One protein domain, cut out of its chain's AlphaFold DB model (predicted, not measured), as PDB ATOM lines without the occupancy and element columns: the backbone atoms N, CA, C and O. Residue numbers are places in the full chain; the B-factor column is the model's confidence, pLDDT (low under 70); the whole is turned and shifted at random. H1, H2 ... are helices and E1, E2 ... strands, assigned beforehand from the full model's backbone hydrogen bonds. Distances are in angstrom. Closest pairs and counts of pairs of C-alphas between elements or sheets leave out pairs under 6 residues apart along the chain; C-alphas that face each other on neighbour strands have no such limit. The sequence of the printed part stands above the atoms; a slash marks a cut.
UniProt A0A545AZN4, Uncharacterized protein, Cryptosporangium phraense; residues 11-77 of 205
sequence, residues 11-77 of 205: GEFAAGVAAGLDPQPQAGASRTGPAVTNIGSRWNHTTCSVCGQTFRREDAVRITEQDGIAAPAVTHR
ATOM      1  N   GLY A  11      38.733  24.918 -13.863       73.06
ATOM      2  CA  GLY A  11      37.666  23.917 -13.899       73.06
ATOM      3  C   GLY A  11      38.112  22.621 -14.575       73.06
ATOM      4  O   GLY A  11      37.868  21.537 -14.046       73.06
ATOM      5  N   GLU A  12      38.827  22.725 -15.695       73.06
ATOM      6  CA  GLU A  12      39.386  21.573 -16.412       73.06
ATOM      7  C   GLU A  12      40.473  20.861 -15.605       73.06
ATOM      8  O   GLU A  12      40.464  19.633 -15.501       73.06
ATOM      9  N   PHE A  13      41.366  21.615 -14.958       69.19
ATOM     10  CA  PHE A  13      42.368  21.041 -14.065       69.19
ATOM     11  C   PHE A  13      41.723  20.311 -12.880       69.19
ATOM     12  O   PHE A  13      42.074  19.167 -12.594       69.19
ATOM     13  N   ALA A  14      40.734  20.924 -12.218       73.50
ATOM     14  CA  ALA A  14      40.005  20.288 -11.122       73.50
ATOM     15  C   ALA A  14      39.250  19.027 -11.579       73.50
ATOM     16  O   ALA A  14      39.235  18.027 -10.860       73.50
ATOM     17  N   ALA A  15      38.674  19.041 -12.785       69.75
ATOM     18  CA  ALA A  15      38.038  17.872 -13.384       69.75
ATOM     19  C   ALA A  15      39.051  16.758 -13.696       69.75
ATOM     20  O   ALA A  15      38.765  15.591 -13.432       69.75
ATOM     21  N   GLY A  16      40.242  17.105 -14.192       67.69
ATOM     22  CA  GLY A  16      41.341  16.164 -14.419       67.69
ATOM     23  C   GLY A  16      41.865  15.544 -13.123       67.69
ATOM     24  O   GLY A  16      42.042  14.328 -13.046       67.69
ATOM     25  N   VAL A  17      42.030  16.350 -12.069       69.69
ATOM     26  CA  VAL A  17      42.375  15.865 -10.724       69.69
ATOM     27  C   VAL A  17      41.283  14.930 -10.202       69.69
ATOM     28  O   VAL A  17      41.593  13.823  -9.776       69.69
ATOM     29  N   ALA A  18      40.007  15.315 -10.292       66.56
ATOM     30  CA  ALA A  18      38.894  14.465  -9.871       66.56
ATOM     31  C   ALA A  18      38.853  13.134 -10.644       66.56
ATOM     32  O   ALA A  18      38.678  12.084 -10.033       66.56
ATOM     33  N   ALA A  19      39.097  13.159 -11.958       66.31
ATOM     34  CA  ALA A  19      39.170  11.958 -12.787       66.31
ATOM     35  C   ALA A  19      40.352  11.048 -12.410       66.31
ATOM     36  O   ALA A  19      40.207   9.827 -12.421       66.31
ATOM     37  N   GLY A  20      41.500  11.617 -12.031       65.38
ATOM     38  CA  GLY A  20      42.646  10.855 -11.522       65.38
ATOM     39  C   GLY A  20      42.406  10.231 -10.141       65.38
ATOM     40  O   GLY A  20      42.988   9.191  -9.825       65.38
ATOM     41  N   LEU A  21      41.531  10.840  -9.335       66.81
ATOM     42  CA  LEU A  21      41.135  10.354  -8.010       66.81
ATOM     43  C   LEU A  21      39.958   9.359  -8.047       66.81
ATOM     44  O   LEU A  21      39.646   8.749  -7.022       66.81
ATOM     45  N   ASP A  22      39.302   9.167  -9.191       67.50
ATOM     46  CA  ASP A  22      38.246   8.166  -9.372       67.50
ATOM     47  C   ASP A  22      38.847   6.784  -9.767       67.50
ATOM     48  O   ASP A  22      39.982   6.724 -10.265       67.50
ATOM     49  N   PRO A  23      38.186   5.630  -9.502       64.94
ATOM     50  CA  PRO A  23      38.718   4.341  -9.891       64.94
ATOM     51  C   PRO A  23      38.601   4.330 -11.410       64.94
ATOM     52  O   PRO A  23      37.606   4.787 -11.976       64.94
ATOM     53  N   GLN A  24      39.631   3.871 -12.101       67.19
ATOM     54  CA  GLN A  24      39.588   4.003 -13.548       67.19
ATOM     55  C   GLN A  24      38.522   3.028 -14.066       67.19
ATOM     56  O   GLN A  24      38.631   1.824 -13.782       67.19
ATOM     57  N   PRO A  25      37.466   3.517 -14.750       62.84
ATOM     58  CA  PRO A  25      36.543   2.625 -15.425       62.84
ATOM     59  C   PRO A  25      37.360   1.765 -16.390       62.84
ATOM     60  O   PRO A  25      38.357   2.223 -16.959       62.84
ATOM     61  N   GLN A  26      36.970   0.505 -16.570       59.69
ATOM     62  CA  GLN A  26      37.564  -0.288 -17.646       59.69
ATOM     63  C   GLN A  26      37.367   0.465 -18.971       59.69
ATOM     64  O   GLN A  26      36.330   1.100 -19.162       59.69
ATOM     65  N   ALA A  27      38.379   0.469 -19.843       48.72
ATOM     66  CA  ALA A  27      38.412   1.320 -21.034       48.72
ATOM     67  C   ALA A  27      37.070   1.307 -21.796       48.72
ATOM     68  O   ALA A  27      36.601   0.251 -22.215       48.72
ATOM     69  N   GLY A  28      36.451   2.484 -21.949       49.44
ATOM     70  CA  GLY A  28      35.154   2.652 -22.619       49.44
ATOM     71  C   GLY A  28      33.905   2.518 -21.733       49.44
ATOM     72  O   GLY A  28      32.800   2.615 -22.261       49.44
ATOM     73  N   ALA A  29      34.038   2.319 -20.416       53.16
ATOM     74  CA  ALA A  29      32.896   2.241 -19.503       53.16
ATOM     75  C   ALA A  29      32.427   3.618 -18.987       53.16
ATOM     76  O   ALA A  29      33.196   4.574 -18.877       53.16
ATOM     77  N   SER A  30      31.129   3.693 -18.673       59.12
ATOM     78  CA  SER A  30      30.480   4.821 -17.988       59.12
ATOM     79  C   SER A  30      31.163   5.128 -16.641       59.12
ATOM     80  O   SER A  30      31.857   4.284 -16.075       59.12
ATOM     81  N   ARG A  31      30.914   6.319 -16.068       70.12
ATOM     82  CA  ARG A  31      31.282   6.656 -14.670       70.12
ATOM     83  C   ARG A  31      30.664   5.696 -13.641       70.12
ATOM     84  O   ARG A  31      31.080   5.673 -12.486       70.12
ATOM     85  N   THR A  32      29.681   4.915 -14.071       79.44
ATOM     86  CA  THR A  32      29.041   3.826 -13.343       79.44
ATOM     87  C   THR A  32      29.437   2.472 -13.928       79.44
ATOM     88  O   THR A  32      29.632   2.323 -15.134       79.44
ATOM     89  N   GLY A  33      29.521   1.457 -13.069       84.31
ATOM     90  CA  GLY A  33      29.841   0.084 -13.451       84.31
ATOM     91  C   GLY A  33      31.187  -0.417 -12.913       84.31
ATOM     92  O   GLY A  33      31.684   0.092 -11.903       84.31
ATOM     93  N   PRO A  34      31.743  -1.476 -13.527       88.69
ATOM     94  CA  PRO A  34      33.022  -2.062 -13.145       88.69
ATOM     95  C   PRO A  34      34.203  -1.104 -13.291       88.69
ATOM     96  O   PRO A  34      34.417  -0.511 -14.348       88.69
ATOM     97  N   ALA A  35      35.027  -1.031 -12.253       89.62
ATOM     98  CA  ALA A  35      36.256  -0.256 -12.252       89.62
ATOM     99  C   ALA A  35      37.332  -0.940 -11.400       89.62
ATOM    100  O   ALA A  35      37.067  -1.926 -10.706       89.62
ATOM    101  N   VAL A  36      38.552  -0.408 -11.457       89.62
ATOM    102  CA  VAL A  36      39.675  -0.852 -10.623       89.62
ATOM    103  C   VAL A  36      40.240   0.343  -9.868       89.62
ATOM    104  O   VAL A  36      40.480   1.412 -10.435       89.62
ATOM    105  N   THR A  37      40.437   0.176  -8.567       89.00
ATOM    106  CA  THR A  37      41.060   1.194  -7.721       89.00
ATOM    107  C   THR A  37      42.560   1.306  -7.994       89.00
ATOM    108  O   THR A  37      43.259   0.336  -8.284       89.00
ATOM    109  N   ASN A  38      43.098   2.509  -7.844       87.56
ATOM    110  CA  ASN A  38      44.523   2.802  -7.925       87.56
ATOM    111  C   ASN A  38      44.984   3.547  -6.654       87.56
ATOM    112  O   ASN A  38      44.193   3.800  -5.748       87.56
ATOM    113  N   ILE A  39      46.272   3.885  -6.558       83.44
ATOM    114  CA  ILE A  39      46.816   4.569  -5.370       83.44
ATOM    115  C   ILE A  39      46.247   5.984  -5.166       83.44
ATOM    116  O   ILE A  39      46.153   6.443  -4.031       83.44
ATOM    117  N   GLY A  40      45.862   6.656  -6.252       81.75
ATOM    118  CA  GLY A  40      45.215   7.967  -6.238       81.75
ATOM    119  C   GLY A  40      43.713   7.893  -5.976       81.75
ATOM    120  O   GLY A  40      43.103   8.916  -5.696       81.75
ATOM    121  N   SER A  41      43.103   6.706  -6.011       83.19
ATOM    122  CA  SER A  41      41.670   6.568  -5.783       83.19
ATOM    123  C   SER A  41      41.267   7.134  -4.418       83.19
ATOM    124  O   SER A  41      41.763   6.681  -3.388       83.19
ATOM    125  N   ARG A  42      40.302   8.061  -4.380       82.81
ATOM    126  CA  ARG A  42      39.814   8.691  -3.137       82.81
ATOM    127  C   ARG A  42      39.254   7.697  -2.116       82.81
ATOM    128  O   ARG A  42      39.168   8.016  -0.935       82.81
ATOM    129  N   TRP A  43      38.865   6.498  -2.558       83.88
ATOM    130  CA  TRP A  43      38.392   5.430  -1.670       83.88
ATOM    131  C   TRP A  43      39.514   4.619  -1.041       83.88
ATOM    132  O   TRP A  43      39.226   3.812  -0.157       83.88
ATOM    133  N   ASN A  44      40.766   4.790  -1.463       86.06
ATOM    134  CA  ASN A  44      41.882   4.082  -0.856       86.06
ATOM    135  C   ASN A  44      41.875   4.327   0.668       86.06
ATOM    136  O   ASN A  44      41.695   5.453   1.124       86.06
ATOM    137  N   HIS A  45      41.978   3.260   1.464       87.62
ATOM    138  CA  HIS A  45      41.797   3.257   2.931       87.62
ATOM    139  C   HIS A  45      40.389   3.575   3.472       87.62
ATOM    140  O   HIS A  45      40.142   3.365   4.669       87.62
ATOM    141  N   THR A  46      39.443   4.008   2.638       90.12
ATOM    142  CA  THR A  46      38.031   4.110   3.035       90.12
ATOM    143  C   THR A  46      37.420   2.716   3.137       90.12
ATOM    144  O   THR A  46      37.935   1.748   2.580       90.12
ATOM    145  N   THR A  47      36.354   2.591   3.923       90.94
ATOM    146  CA  THR A  47      35.747   1.299   4.257       90.94
ATOM    147  C   THR A  47      34.515   1.064   3.398       90.94
ATOM    148  O   THR A  47      33.629   1.913   3.365       90.94
ATOM    149  N   CYS A  48      34.439  -0.093   2.739       90.75
ATOM    150  CA  CYS A  48      33.230  -0.530   2.056       90.75
ATOM    151  C   CYS A  48      32.105  -0.695   3.081       90.75
ATOM    152  O   CYS A  48      32.253  -1.423   4.065       90.75
ATOM    153  N   SER A  49      30.972  -0.035   2.846       88.25
ATOM    154  CA  SER A  49      29.805  -0.077   3.732       88.25
ATOM    155  C   SER A  49      29.149  -1.461   3.812       88.25
ATOM    156  O   SER A  49      28.445  -1.735   4.779       88.25
ATOM    157  N   VAL A  50      29.403  -2.335   2.833       90.69
ATOM    158  CA  VAL A  50      28.819  -3.681   2.763       90.69
ATOM    159  C   VAL A  50      29.624  -4.685   3.594       90.69
ATOM    160  O   VAL A  50      29.106  -5.245   4.558       90.69
ATOM    161  N   CYS A  51      30.906  -4.896   3.275       90.00
ATOM    162  CA  CYS A  51      31.734  -5.903   3.956       90.00
ATOM    163  C   CYS A  51      32.587  -5.362   5.111       90.00
ATOM    164  O   CYS A  51      33.149  -6.147   5.873       90.00
ATOM    165  N   GLY A  52      32.733  -4.040   5.244       90.25
ATOM    166  CA  GLY A  52      33.608  -3.432   6.248       90.25
ATOM    167  C   GLY A  52      35.109  -3.521   5.930       90.25
ATOM    168  O   GLY A  52      35.926  -3.132   6.766       90.25
ATOM    169  N   GLN A  53      35.492  -4.015   4.748       93.06
ATOM    170  CA  GLN A  53      36.883  -4.034   4.289       93.06
ATOM    171  C   GLN A  53      37.291  -2.681   3.713       93.06
ATOM    172  O   GLN A  53      36.486  -1.989   3.090       93.06
ATOM    173  N   THR A  54      38.556  -2.302   3.878       94.00
ATOM    174  CA  THR A  54      39.097  -1.137   3.181       94.00
ATOM    175  C   THR A  54      39.300  -1.422   1.703       94.00
ATOM    176  O   THR A  54      39.744  -2.521   1.355       94.00
ATOM    177  N   PHE A  55      39.077  -0.416   0.864       93.44
ATOM    178  CA  PHE A  55      39.558  -0.448  -0.512       93.44
ATOM    179  C   PHE A  55      41.078  -0.280  -0.541       93.44
ATOM    180  O   PHE A  55      41.645   0.521   0.213       93.44
ATOM    181  N   ARG A  56      41.718  -1.077  -1.389       94.06
ATOM    182  CA  ARG A  56      43.159  -1.101  -1.659       94.06
ATOM    183  C   ARG A  56      43.402  -0.754  -3.114       94.06
ATOM    184  O   ARG A  56      42.447  -0.639  -3.868       94.06
ATOM    185  N   ARG A  57      44.660  -0.620  -3.526       91.12
ATOM    186  CA  ARG A  57      45.034  -0.614  -4.948       91.12
ATOM    187  C   ARG A  57      44.644  -1.951  -5.594       91.12
ATOM    188  O   ARG A  57      44.742  -2.974  -4.928       91.12
ATOM    189  N   GLU A  58      44.250  -1.915  -6.866       90.81
ATOM    190  CA  GLU A  58      43.901  -3.091  -7.682       90.81
ATOM    191  C   GLU A  58      42.655  -3.862  -7.213       90.81
ATOM    192  O   GLU A  58      42.339  -4.917  -7.760       90.81
ATOM    193  N   ASP A  59      41.879  -3.319  -6.269       92.62
ATOM    194  CA  ASP A  59      40.566  -3.875  -5.968       92.62
ATOM    195  C   ASP A  59      39.645  -3.667  -7.175       92.62
ATOM    196  O   ASP A  59      39.398  -2.540  -7.618       92.62
ATOM    197  N   ALA A  60      39.074  -4.765  -7.665       92.12
ATOM    198  CA  ALA A  60      37.919  -4.703  -8.541       92.12
ATOM    199  C   ALA A  60      36.736  -4.139  -7.743       92.12
ATOM    200  O   ALA A  60      36.393  -4.649  -6.672       92.12
ATOM    201  N   VAL A  61      36.106  -3.089  -8.260       92.31
ATOM    202  CA  VAL A  61      34.985  -2.402  -7.612       92.31
ATOM    203  C   VAL A  61      33.850  -2.140  -8.591       92.31
ATOM    204  O   VAL A  61      34.027  -2.169  -9.809       92.31
ATOM    205  N   ARG A  62      32.656  -1.919  -8.049       91.50
ATOM    206  CA  ARG A  62      31.505  -1.403  -8.778       91.50
ATOM    207  C   ARG A  62      31.206  -0.010  -8.269       91.50
ATOM    208  O   ARG A  62      31.115   0.191  -7.061       91.50
ATOM    209  N   ILE A  63      31.027   0.917  -9.198       89.06
ATOM    210  CA  ILE A  63      30.574   2.276  -8.930       89.06
ATOM    211  C   ILE A  63      29.094   2.351  -9.298       89.06
ATOM    212  O   ILE A  63      28.720   2.069 -10.437       89.06
ATOM    213  N   THR A  64      28.245   2.724  -8.350       87.50
ATOM    214  CA  THR A  64      26.820   2.979  -8.587       87.50
ATOM    215  C   THR A  64      26.509   4.431  -8.271       87.50
ATOM    216  O   THR A  64      26.860   4.924  -7.196       87.50
ATOM    217  N   GLU A  65      25.837   5.112  -9.195       82.88
ATOM    218  CA  GLU A  65      25.220   6.402  -8.897       82.88
ATOM    219  C   GLU A  65      24.147   6.219  -7.826       82.88
ATOM    220  O   GLU A  65      23.470   5.190  -7.766       82.88
ATOM    221  N   GLN A  66      24.034   7.209  -6.950       72.44
ATOM    222  CA  GLN A  66      23.029   7.225  -5.905       72.44
ATOM    223  C   GLN A  66      22.241   8.524  -6.032       72.44
ATOM    224  O   GLN A  66      22.808   9.611  -5.895       72.44
ATOM    225  N   ASP A  67      20.944   8.404  -6.309       72.50
ATOM    226  CA  ASP A  67      20.066   9.551  -6.535       72.50
ATOM    227  C   ASP A  67      20.151  10.550  -5.373       72.50
ATOM    228  O   ASP A  67      19.997  10.197  -4.201       72.50
ATOM    229  N   GLY A  68      20.423  11.813  -5.704       68.19
ATOM    230  CA  GLY A  68      20.506  12.904  -4.731       68.19
ATOM    231  C   GLY A  68      21.771  12.933  -3.861       68.19
ATOM    232  O   GLY A  68      21.882  13.826  -3.021       68.19
ATOM    233  N   ILE A  69      22.740  12.024  -4.051       70.94
ATOM    234  CA  ILE A  69      24.043  12.065  -3.366       70.94
ATOM    235  C   ILE A  69      25.148  12.405  -4.366       70.94
ATOM    236  O   ILE A  69      25.345  11.726  -5.366       70.94
ATOM    237  N   ALA A  70      25.923  13.449  -4.064       66.06
ATOM    238  CA  ALA A  70      26.990  13.936  -4.943       66.06
ATOM    239  C   ALA A  70      28.161  12.947  -5.129       66.06
ATOM    240  O   ALA A  70      28.953  13.092  -6.058       66.06
ATOM    241  N   ALA A  71      28.307  11.965  -4.238       72.69
ATOM    242  CA  ALA A  71      29.346  10.945  -4.298       72.69
ATOM    243  C   ALA A  71      28.740   9.578  -4.656       72.69
ATOM    244  O   ALA A  71      27.774   9.167  -4.010       72.69
ATOM    245  N   PRO A  72      29.313   8.848  -5.630       81.12
ATOM    246  CA  PRO A  72      28.822   7.529  -5.981       81.12
ATOM    247  C   PRO A  72      29.124   6.521  -4.866       81.12
ATOM    248  O   PRO A  72      30.151   6.604  -4.182       81.12
ATOM    249  N   ALA A  73      28.242   5.536  -4.717       87.19
ATOM    250  CA  ALA A  73      28.500   4.390  -3.864       87.19
ATOM    251  C   ALA A  73      29.489   3.447  -4.562       87.19
ATOM    252  O   ALA A  73      29.407   3.215  -5.769       87.19
ATOM    253  N   VAL A  74      30.439   2.914  -3.792       89.75
ATOM    254  CA  VAL A  74      31.455   1.984  -4.293       89.75
ATOM    255  C   VAL A  74      31.439   0.717  -3.455       89.75
ATOM    256  O   VAL A  74      31.438   0.775  -2.222       89.75
ATOM    257  N   THR A  75      31.424  -0.434  -4.117       93.25
ATOM    258  CA  THR A  75      31.435  -1.758  -3.482       93.25
ATOM    259  C   THR A  75      32.484  -2.660  -4.121       93.25
ATOM    260  O   THR A  75      32.834  -2.498  -5.287       93.25
ATOM    261  N   HIS A  76      33.038  -3.603  -3.353       94.19
ATOM    262  CA  HIS A  76      33.984  -4.587  -3.890       94.19
ATOM    263  C   HIS A  76      33.305  -5.533  -4.884       94.19
ATOM    264  O   HIS A  76      32.186  -5.984  -4.660       94.19
ATOM    265  N   ARG A  77      34.031  -5.914  -5.932       93.25
ATOM    266  CA  ARG A  77      33.656  -6.989  -6.863       93.25
ATOM    267  C   ARG A  77      34.451  -8.273  -6.634       93.25
ATOM    268  O   ARG A  77      34.589  -9.091  -7.533       93.25
TER     269      ARG A  77
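What this domain is: This is residues 11 to 77 of the 205 residues of an uncharacterized protein of Cryptosporangium phraense (UniProt A0A545AZN4). With little regular structure, this is a small three-stranded meander, each strand the antiparallel neighbour of the one before, set among loops, and helix H1 sticks out at one end with residues 11 to 16. The printed part has 67 residues, 24 of them in named elements, one helix and three strands in the order H1, E1, E2, E3, class mixed. The whole is compact, with a radius of gyration of the C-alphas of 11.6 A and spans of 35 by 27 by 21 A.

How they stand to each other: H1, residues 11 to 21, is not on the sheet; its O i to N i+4 pairs are within hydrogen-bond range. E1, residues 33 to 36, and E2, residues 60 to 64, form an antiparallel hairpin at 143 degrees, N 35 and O 61 being 2.9 A apart. E2 and E3, residues 73 to 76, form another at 155 degrees, with N 62 and O 75 at 2.8 A.

Where its parts are: H1 starts at C-alpha 11 (37.666, 23.917, -13.899) and spans 15.2 A; E2 spans 13.5 A; E3 ends at C-alpha 76 (33.984, -4.587, -3.890).

The domain as a whole: The printed part has no cut. The links H1 to E1 and E1 to E2 are long. Confidence is under 70 at residues 13, 15 to 30, 68 and 70.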